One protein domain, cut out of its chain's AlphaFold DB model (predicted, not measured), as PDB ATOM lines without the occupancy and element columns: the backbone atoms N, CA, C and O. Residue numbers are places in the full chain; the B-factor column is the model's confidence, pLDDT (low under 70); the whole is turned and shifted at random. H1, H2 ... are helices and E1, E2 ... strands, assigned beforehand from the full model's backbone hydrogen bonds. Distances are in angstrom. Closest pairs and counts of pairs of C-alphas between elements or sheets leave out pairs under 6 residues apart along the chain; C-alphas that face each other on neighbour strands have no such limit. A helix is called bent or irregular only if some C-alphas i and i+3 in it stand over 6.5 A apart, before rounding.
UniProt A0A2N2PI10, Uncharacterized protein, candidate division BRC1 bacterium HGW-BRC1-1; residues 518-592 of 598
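Overview. This is residues 518 to 592 of the 598 residues of an uncharacterized protein of candidate division BRC1 bacterium HGW-BRC1-1 (UniProt A0A2N2PI10). Little regular structure: a small two-stranded ribbon, E1 beside E2, sits among long loops, with short helix H1 towards one end of the long axis and loop residue Gly 581 at the other, while H2 lies off to one side. The printed part has 75 residues, 21 in named elements, in the order H1, E1, H2, E2; the class is mixed, the sheet antiparallel. It is compact, with a radius of gyration of the C-alphas of 12.3 A and spans of 37 by 26 by 20 A.

Along the chain. Find E1, residues 550 to 553, from C-alpha 550 at (178.085, 170.354, 269.694), 10.1 A long. E2, residues 588 to 591, ends at (175.709, 172.821, 266.828). H2 is residues 560 to 566; H1, residues 518 to 523, begins at (182.205, 159.258, 267.568).

Arrangement. E1 and E2 are antiparallel at 170 degrees; look for N 553 and O 588, 2.8 A apart, within hydrogen-bond range. Residues 542 to 543 pair antiparallel with residues 551 to 552 of E1. H1 is apart from H2 and E2. Every O i to N i+4 pair is within range in H1, but 1 of 3 in H2, beside 2 of 4 O i to N i+3 pairs; H2 is irregular, its C-alphas 562 and 565 being 7.0 A apart.

Size, cuts and confidence. The C-alphas farthest apart, of Arg 522 and Gly 581, are 36.8 A apart. The printed part has no cut; the links H1 to E1 and H2 to E2 are long. No printed residue is under 70 in pLDDT.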
ATOM      1  N   ALA A 518     181.347 160.248 268.225       96.12
ATOM      2  CA  ALA A 518     182.205 159.258 267.568       96.12
ATOM      3  C   ALA A 518     182.288 159.466 266.045       96.12
ATOM      4  O   ALA A 518     183.324 159.218 265.432       96.12
ATOM      5  N   ASP A 519     181.205 159.933 265.422       95.56
ATOM      6  CA  ASP A 519     181.202 160.313 264.010       95.56
ATOM      7  C   ASP A 519     182.142 161.498 263.753       95.56
ATOM      8  O   ASP A 519     182.953 161.463 262.826       95.56
ATOM      9  N   LEU A 520     182.104 162.496 264.639       96.31
ATOM     10  CA  LEU A 520     183.020 163.633 264.598       96.31
ATOM     11  C   LEU A 520     184.484 163.206 264.806       96.31
ATOM     12  O   LEU A 520     185.361 163.668 264.080       96.31
ATOM     13  N   ASP A 521     184.759 162.278 265.725       95.69
ATOM     14  CA  ASP A 521     186.117 161.751 265.946       95.69
ATOM     15  C   ASP A 521     186.696 161.046 264.722       95.69
ATOM     16  O   ASP A 521     187.892 161.148 264.453       95.69
ATOM     17  N   ARG A 522     185.862 160.349 263.945       95.31
ATOM     18  CA  ARG A 522     186.310 159.733 262.687       95.31
ATOM     19  C   ARG A 522     186.713 160.778 261.650       95.31
ATOM     20  O   ARG A 522     187.629 160.520 260.874       95.31
ATOM     21  N   GLN A 523     186.047 161.932 261.633       94.50
ATOM     22  CA  GLN A 523     186.375 163.046 260.736       94.50
ATOM     23  C   GLN A 523     187.634 163.795 261.190       94.50
ATOM     24  O   GLN A 523     188.397 164.278 260.356       94.50
ATOM     25  N   PHE A 524     187.891 163.832 262.499       95.88
ATOM     26  CA  PHE A 524     189.067 164.453 263.106       95.88
ATOM     27  C   PHE A 524     189.877 163.418 263.901       95.88
ATOM     28  O   PHE A 524     189.941 163.500 265.129       95.88
ATOM     29  N   PRO A 525     190.550 162.454 263.237       94.25
ATOM     30  CA  PRO A 525     191.278 161.377 263.921       94.25
ATOM     31  C   PRO A 525     192.450 161.906 264.751       94.25
ATOM     32  O   PRO A 525     192.838 161.329 265.765       94.25
ATOM     33  N   ALA A 526     192.998 163.048 264.338       93.62
ATOM     34  CA  ALA A 526     194.004 163.780 265.076       93.62
ATOM     35  C   ALA A 526     193.393 164.739 266.102       93.62
ATOM     36  O   ALA A 526     194.145 165.556 266.607       93.62
ATOM     37  N   GLY A 527     192.101 164.643 266.431       95.31
ATOM     38  CA  GLY A 527     191.337 165.486 267.355       95.31
ATOM     39  C   GLY A 527     190.974 166.877 266.830       95.31
ATOM     40  O   GLY A 527     191.451 167.325 265.790       95.31
ATOM     41  N   LEU A 528     190.113 167.562 267.587       96.56
ATOM     42  CA  LEU A 528     189.661 168.922 267.287       96.56
ATOM     43  C   LEU A 528     190.780 169.975 267.464       96.56
ATOM     44  O   LEU A 528     191.808 169.688 268.085       96.56
ATOM     45  N   PRO A 529     190.591 171.205 266.949       96.00
ATOM     46  CA  PRO A 529     191.500 172.332 267.180       96.00
ATOM     47  C   PRO A 529     191.787 172.621 268.649       96.00
ATOM     48  O   PRO A 529     190.998 172.275 269.524       96.00
ATOM     49  N   ALA A 530     192.926 173.265 268.912       95.62
ATOM     50  CA  ALA A 530     193.291 173.702 270.254       95.62
ATOM     51  C   ALA A 530     192.259 174.699 270.804       95.62
ATOM     52  O   ALA A 530     191.815 175.601 270.092       95.62
ATOM     53  N   ASP A 531     191.907 174.555 272.078       95.75
ATOM     54  CA  ASP A 531     191.039 175.499 272.775       95.75
ATOM     55  C   ASP A 531     191.898 176.600 273.413       95.75
ATOM     56  O   ASP A 531     192.687 176.352 274.322       95.75
ATOM     57  N   ILE A 532     191.768 177.836 272.921       95.00
ATOM     58  CA  ILE A 532     192.561 178.982 273.396       95.00
ATOM     59  C   ILE A 532     192.188 179.439 274.817       95.00
ATOM     60  O   ILE A 532     192.961 180.153 275.476       95.00
ATOM     61  N   PHE A 533     191.002 179.068 275.289       93.50
ATOM     62  CA  PHE A 533     190.594 179.329 276.662       93.50
ATOM     63  C   PHE A 533     191.077 178.255 277.625       93.50
ATOM     64  O   PHE A 533     190.888 178.414 278.823       93.50
ATOM     65  N   ALA A 534     191.734 177.204 277.128       91.56
ATOM     66  CA  ALA A 534     192.128 176.129 278.001       91.56
ATOM     67  C   ALA A 534     193.251 176.489 278.974       91.56
ATOM     68  O   ALA A 534     194.286 177.024 278.563       91.56
ATOM     69  N   ASP A 535     193.086 176.089 280.235       87.38
ATOM     70  CA  ASP A 535     194.131 176.198 281.259       87.38
ATOM     71  C   ASP A 535     195.281 175.228 280.963       87.38
ATOM     72  O   ASP A 535     196.465 175.552 281.106       87.38
ATOM     73  N   MET A 536     194.942 174.022 280.500       86.69
ATOM     74  CA  MET A 536     195.926 173.032 280.082       86.69
ATOM     75  C   MET A 536     196.437 173.323 278.667       86.69
ATOM     76  O   MET A 536     195.723 173.155 277.674       86.69
ATOM     77  N   LYS A 537     197.721 173.692 278.560       86.00
ATOM     78  CA  LYS A 537     198.407 173.921 277.277       86.00
ATOM     79  C   LYS A 537     198.213 172.725 276.337       86.00
ATOM     80  O   LYS A 537     198.613 171.607 276.648       86.00
ATOM     81  N   GLY A 538     197.641 172.986 275.164       88.12
ATOM     82  CA  GLY A 538     197.411 171.977 274.128       88.12
ATOM     83  C   GLY A 538     196.095 171.205 274.252       88.12
ATOM     84  O   GLY A 538     195.833 170.360 273.394       88.12
ATOM     85  N   ARG A 539     195.247 171.491 275.255       93.62
ATOM     86  CA  ARG A 539     193.872 170.974 275.269       93.62
ATOM     87  C   ARG A 539     193.141 171.439 274.009       93.62
ATOM     88  O   ARG A 539     193.367 172.529 273.483       93.62
ATOM     89  N   ARG A 540     192.271 170.566 273.517       95.56
ATOM     90  CA  ARG A 540     191.463 170.769 272.317       95.56
ATOM     91  C   ARG A 540     190.046 171.178 272.675       95.56
ATOM     92  O   ARG A 540     189.616 170.995 273.815       95.56
ATOM     93  N   LEU A 541     189.332 171.699 271.687       96.56
ATOM     94  CA  LEU A 541     187.897 171.917 271.777       96.56
ATOM     95  C   LEU A 541     187.202 170.616 272.175       96.56
ATOM     96  O   LEU A 541     187.603 169.512 271.785       96.56
ATOM     97  N   SER A 542     186.159 170.773 272.972       96.19
ATOM     98  CA  SER A 542     185.345 169.681 273.480       96.19
ATOM     99  C   SER A 542     184.199 169.392 272.515       96.19
ATOM    100  O   SER A 542     183.868 170.210 271.652       96.19
ATOM    101  N   ARG A 543     183.581 168.219 272.658       96.25
ATOM    102  CA  ARG A 543     182.380 167.855 271.902       96.25
ATOM    103  C   ARG A 543     181.390 167.098 272.773       96.25
ATOM    104  O   ARG A 543     181.814 166.387 273.682       96.25
ATOM    105  N   THR A 544     180.103 167.210 272.471       95.62
ATOM    106  CA  THR A 544     179.091 166.344 273.087       95.62
ATOM    107  C   THR A 544     179.159 164.940 272.490       95.62
ATOM    108  O   THR A 544     179.514 164.742 271.324       95.62
ATOM    109  N   THR A 545     178.834 163.936 273.302       91.94
ATOM    110  CA  THR A 545     178.804 162.530 272.873       91.94
ATOM    111  C   THR A 545     177.503 162.181 272.145       91.94
ATOM    112  O   THR A 545     177.514 161.368 271.217       91.94
ATOM    113  N   THR A 546     176.400 162.831 272.525       87.50
ATOM    114  CA  THR A 546     175.045 162.609 272.008       87.50
ATOM    115  C   THR A 546     174.598 163.694 271.029       87.50
ATOM    116  O   THR A 546     175.144 164.798 271.002       87.50
ATOM    117  N   ALA A 547     173.582 163.367 270.224       87.50
ATOM    118  CA  ALA A 547     172.901 164.331 269.374       87.50
ATOM    119  C   ALA A 547     172.071 165.334 270.220       87.50
ATOM    120  O   ALA A 547     171.440 164.923 271.198       87.50
ATOM    121  N   PRO A 548     172.039 166.627 269.844       93.38
ATOM    122  CA  PRO A 548     172.793 167.202 268.732       93.38
ATOM    123  C   PRO A 548     174.290 167.318 269.071       93.38
ATOM    124  O   PRO A 548     174.657 167.673 270.192       93.38
ATOM    125  N   VAL A 549     175.159 167.018 268.099       95.69
ATOM    126  CA  VAL A 549     176.611 167.104 268.307       95.69
ATOM    127  C   VAL A 549     177.008 168.572 268.366       95.69
ATOM    128  O   VAL A 549     176.832 169.313 267.400       95.69
ATOM    129  N   ARG A 550     177.554 169.004 269.500       96.81
ATOM    130  CA  ARG A 550     178.085 170.354 269.694       96.81
ATOM    131  C   ARG A 550     179.594 170.304 269.788       96.81
ATOM    132  O   ARG A 550     180.129 169.382 270.397       96.81
ATOM    133  N   VAL A 551     180.259 171.305 269.224       96.88
ATOM    134  CA  VAL A 551     181.689 171.575 269.434       96.88
ATOM    135  C   VAL A 551     181.794 172.846 270.251       96.88
ATOM    136  O   VAL A 551     181.144 173.831 269.905       96.88
ATOM    137  N   PHE A 552     182.571 172.823 271.332       96.38
ATOM    138  CA  PHE A 552     182.574 173.926 272.284       96.38
ATOM    139  C   PHE A 552     183.925 174.199 272.945       96.38
ATOM    140  O   PHE A 552     184.783 173.323 273.076       96.38
ATOM    141  N   SER A 553     184.073 175.449 273.369       95.56
ATOM    142  CA  SER A 553     185.090 175.952 274.285       95.56
ATOM    143  C   SER A 553     184.383 176.451 275.537       95.56
ATOM    144  O   SER A 553     183.361 177.130 275.443       95.56
ATOM    145  N   PHE A 554     184.962 176.158 276.695       90.50
ATOM    146  CA  PHE A 554     184.411 176.564 277.986       90.50
ATOM    147  C   PHE A 554     184.477 178.083 278.255       90.50
ATOM    148  O   PHE A 554     184.038 178.556 279.303       90.50
ATOM    149  N   GLY A 555     185.040 178.861 277.325       89.69
ATOM    150  CA  GLY A 555     185.075 180.315 277.416       89.69
ATOM    151  C   GLY A 555     185.981 180.855 278.535       89.69
ATOM    152  O   GLY A 555     186.760 180.117 279.134       89.69
ATOM    153  N   PRO A 556     185.931 182.172 278.797       87.12
ATOM    154  CA  PRO A 556     186.846 182.856 279.718       87.12
ATOM    155  C   PRO A 556     186.636 182.557 281.209       87.12
ATOM    156  O   PRO A 556     187.518 182.874 282.004       87.12
ATOM    157  N   ASP A 557     185.492 181.989 281.584       81.88
ATOM    158  CA  ASP A 557     185.007 181.947 282.970       81.88
ATOM    159  C   ASP A 557     185.063 180.578 283.637       81.88
ATOM    160  O   ASP A 557     184.703 180.428 284.809       81.88
ATOM    161  N   THR A 558     185.477 179.561 282.895       75.19
ATOM    162  CA  THR A 558     185.357 178.193 283.367       75.19
ATOM    163  C   THR A 558     186.621 177.733 284.071       75.19
ATOM    164  O   THR A 558     187.687 177.665 283.470       75.19
ATOM    165  N   ASP A 559     186.469 177.319 285.330       77.19
ATOM    166  CA  ASP A 559     187.477 176.532 286.040       77.19
ATOM    167  C   ASP A 559     187.413 175.082 285.540       77.19
ATOM    168  O   ASP A 559     186.560 174.291 285.964       77.19
ATOM    169  N   GLU A 560     188.319 174.726 284.628       76.62
ATOM    170  CA  GLU A 560     188.398 173.379 284.058       76.62
ATOM    171  C   GLU A 560     188.481 172.293 285.129       76.62
ATOM    172  O   GLU A 560     187.908 171.216 284.957       76.62
ATOM    173  N   GLY A 561     189.139 172.569 286.260       81.00
ATOM    174  CA  GLY A 561     189.289 171.608 287.348       81.00
ATOM    175  C   GLY A 561     187.949 171.112 287.891       81.00
ATOM    176  O   GLY A 561     187.858 169.980 288.372       81.00
ATOM    177  N   THR A 562     186.899 171.925 287.772       79.94
ATOM    178  CA  THR A 562     185.545 171.565 288.202       79.94
ATOM    179  C   THR A 562     184.772 170.761 287.158       79.94
ATOM    180  O   THR A 562     183.986 169.891 287.535       79.94
ATOM    181  N   ILE A 563     185.011 171.001 285.863       77.62
ATOM    182  CA  ILE A 563     184.200 170.428 284.776       77.62
ATOM    183  C   ILE A 563     184.827 169.175 284.162       77.62
ATOM    184  O   ILE A 563     184.102 168.282 283.726       77.62
ATOM    185  N   LEU A 564     186.158 169.047 284.171       79.19
ATOM    186  CA  LEU A 564     186.861 167.903 283.576       79.19
ATOM    187  C   LEU A 564     186.312 166.525 284.005       79.19
ATOM    188  O   LEU A 564     186.185 165.668 283.132       79.19
ATOM    189  N   PRO A 565     185.912 166.283 285.273       82.81
ATOM    190  CA  PRO A 565     185.323 165.000 285.669       82.81
ATOM    191  C   PRO A 565     183.973 164.674 285.007       82.81
ATOM    192  O   PRO A 565     183.543 163.527 285.051       82.81
ATOM    193  N   GLN A 566     183.287 165.669 284.440       83.69
ATOM    194  CA  GLN A 566     181.938 165.557 283.873       83.69
ATOM    195  C   GLN A 566     181.894 165.836 282.364       83.69
ATOM    196  O   GLN A 566     180.809 165.853 281.783       83.69
ATOM    197  N   ILE A 567     183.049 166.038 281.720       83.44
ATOM    198  CA  ILE A 567     183.140 166.501 280.328       83.44
ATOM    199  C   ILE A 567     182.401 165.598 279.329       83.44
ATOM    200  O   ILE A 567     181.824 166.100 278.372       83.44
ATOM    201  N   GLU A 568     182.351 164.283 279.572       85.19
ATOM    202  CA  GLU A 568     181.657 163.318 278.702       85.19
ATOM    203  C   GLU A 568     180.129 163.477 278.713       85.19
ATOM    204  O   GLU A 568     179.454 163.126 277.741       85.19
ATOM    205  N   THR A 569     179.592 164.009 279.813       88.56
ATOM    206  CA  THR A 569     178.157 164.243 280.035       88.56
ATOM    207  C   THR A 569     177.768 165.715 279.927       88.56
ATOM    208  O   THR A 569     176.587 166.042 280.015       88.56
ATOM    209  N   TYR A 570     178.745 166.607 279.771       90.56
ATOM    210  CA  TYR A 570     178.514 168.040 279.723       90.56
ATOM    211  C   TYR A 570     177.905 168.446 278.381       90.56
ATOM    212  O   TYR A 570     178.425 168.105 277.317       90.56
ATOM    213  N   ILE A 571     176.808 169.200 278.436       91.25
ATOM    214  CA  ILE A 571     176.134 169.749 277.262       91.25
ATOM    215  C   ILE A 571     176.063 171.265 277.461       91.25
ATOM    216  O   ILE A 571     175.372 171.705 278.378       91.25
ATOM    217  N   PRO A 572     176.750 172.070 276.631       92.06
ATOM    218  CA  PRO A 572     176.695 173.524 276.754       92.06
ATOM    219  C   PRO A 572     175.290 174.008 276.380       92.06
ATOM    220  O   PRO A 572     174.834 173.730 275.273       92.06
ATOM    221  N   GLU A 573     174.575 174.684 277.282       91.69
ATOM    222  CA  GLU A 573     173.186 175.137 277.054       91.69
ATOM    223  C   GLU A 573     173.069 176.638 276.777       91.69
ATOM    224  O   GLU A 573     172.147 177.070 276.084       91.69
ATOM    225  N   ILE A 574     173.996 177.432 277.312       90.69
ATOM    226  CA  ILE A 574     173.966 178.893 277.261       90.69
ATOM    227  C   ILE A 574     175.128 179.350 276.388       90.69
ATOM    228  O   ILE A 574     176.274 179.021 276.679       90.69
ATOM    229  N   GLN A 575     174.840 180.098 275.321       92.06
ATOM    230  CA  GLN A 575     175.885 180.683 274.480       92.06
ATOM    231  C   GLN A 575     176.604 181.792 275.255       92.06
ATOM    232  O   GLN A 575     175.967 182.588 275.947       92.06
ATOM    233  N   TYR A 576     177.924 181.863 275.107       91.56
ATOM    234  CA  TYR A 576     178.734 182.973 275.580       91.56
ATOM    235  C   TYR A 576     178.188 184.293 275.035       91.56
ATOM    236  O   TYR A 576     178.095 184.502 273.824       91.56
ATOM    237  N   ASP A 577     177.864 185.185 275.962       89.62
ATOM    238  CA  ASP A 577     177.360 186.516 275.677       89.62
ATOM    239  C   ASP A 577     178.348 187.560 276.228       89.62
ATOM    240  O   ASP A 577     178.453 187.695 277.458       89.62
ATOM    241  N   PRO A 578     179.081 188.277 275.353       85.00
ATOM    242  CA  PRO A 578     180.050 189.287 275.765       85.00
ATOM    243  C   PRO A 578     179.402 190.544 276.367       85.00
ATOM    244  O   PRO A 578     180.104 191.329 277.009       85.00
ATOM    245  N   THR A 579     178.083 190.740 276.225       83.00
ATOM    246  CA  THR A 579     177.370 191.886 276.818       83.00
ATOM    247  C   THR A 579     177.371 191.856 278.348       83.00
ATOM    248  O   THR A 579     177.312 192.895 279.009       83.00
ATOM    249  N   ASN A 580     177.555 190.667 278.934       79.50
ATOM    250  CA  ASN A 580     177.707 190.468 280.378       79.50
ATOM    251  C   ASN A 580     179.129 190.801 280.887       79.50
ATOM    252  O   ASN A 580     179.418 190.697 282.083       79.50
ATOM    253  N   GLY A 581     180.012 191.270 279.997       77.94
ATOM    254  CA  GLY A 581     181.386 191.664 280.284       77.94
ATOM    255  C   GLY A 581     182.366 190.492 280.226       77.94
ATOM    256  O   GLY A 581     182.196 189.541 279.470       77.94
ATOM    257  N   ILE A 582     183.429 190.571 281.035       74.00
ATOM    258  CA  ILE A 582     184.432 189.493 281.128       74.00
ATOM    259  C   ILE A 582     183.857 188.213 281.740       74.00
ATOM    260  O   ILE A 582     184.388 187.149 281.452       74.00
ATOM    261  N   VAL A 583     182.802 188.345 282.559       75.31
ATOM    262  CA  VAL A 583     182.148 187.231 283.242       75.31
ATOM    263  C   VAL A 583     180.892 186.849 282.463       75.31
ATOM    264  O   VAL A 583     179.888 187.557 282.514       75.31
ATOM    265  N   SER A 584     180.935 185.737 281.741       76.25
ATOM    266  CA  SER A 584     179.784 185.132 281.086       76.25
ATOM    267  C   SER A 584     179.716 183.652 281.450       76.25
ATOM    268  O   SER A 584     180.647 182.893 281.208       76.25
ATOM    269  N   ARG A 585     178.572 183.223 281.988       78.56
ATOM    270  CA  ARG A 585     178.315 181.813 282.338       78.56
ATOM    271  C   ARG A 585     178.123 180.897 281.121       78.56
ATOM    272  O   ARG A 585     177.851 179.718 281.316       78.56
ATOM    273  N   GLY A 586     178.142 181.451 279.910       85.19
ATOM    274  CA  GLY A 586     177.907 180.712 278.676       85.19
ATOM    275  C   GLY A 586     179.194 180.218 278.023       85.19
ATOM    276  O   GLY A 586     180.242 180.856 278.129       85.19
ATOM    277  N   ASP A 587     179.084 179.114 277.294       91.56
ATOM    278  CA  ASP A 587     180.160 178.529 276.499       91.56
ATOM    279  C   ASP A 587     180.164 179.095 275.083       91.56
ATOM    280  O   ASP A 587     179.135 179.469 274.516       91.56
ATOM    281  N   LEU A 588     181.325 179.081 274.445       93.81
ATOM    282  CA  LEU A 588     181.404 179.279 273.004       93.81
ATOM    283  C   LEU A 588     181.112 177.934 272.347       93.81
ATOM    284  O   LEU A 588     181.920 177.018 272.484       93.81
ATOM    285  N   PHE A 589     180.002 177.792 271.623       96.25
ATOM    286  CA  PHE A 589     179.718 176.552 270.902       96.25
ATOM    287  C   PHE A 589     179.046 176.761 269.546       96.25
ATOM    288  O   PHE A 589     178.442 177.799 269.277       96.25
ATOM    289  N   ILE A 590     179.142 175.726 268.714       96.56
ATOM    290  CA  ILE A 590     178.302 175.518 267.534       96.56
ATOM    291  C   ILE A 590     177.592 174.176 267.634       96.56
ATOM    292  O   ILE A 590     178.087 173.235 268.260       96.56
ATOM    293  N   THR A 591     176.428 174.084 266.997       96.62
ATOM    294  CA  THR A 591     175.709 172.821 266.828       96.62
ATOM    295  C   THR A 591     175.921 172.324 265.406       96.62
ATOM    296  O   THR A 591     175.557 173.009 264.453       96.62
ATOM    297  N   LEU A 592     176.511 171.140 265.263       95.75
ATOM    298  CA  LEU A 592     176.755 170.537 263.961       95.75
ATOM    299  C   LEU A 592     175.442 169.968 263.399       95.75
ATOM    300  O   LEU A 592     174.723 169.275 264.125       95.75
TER     301      LEU A 592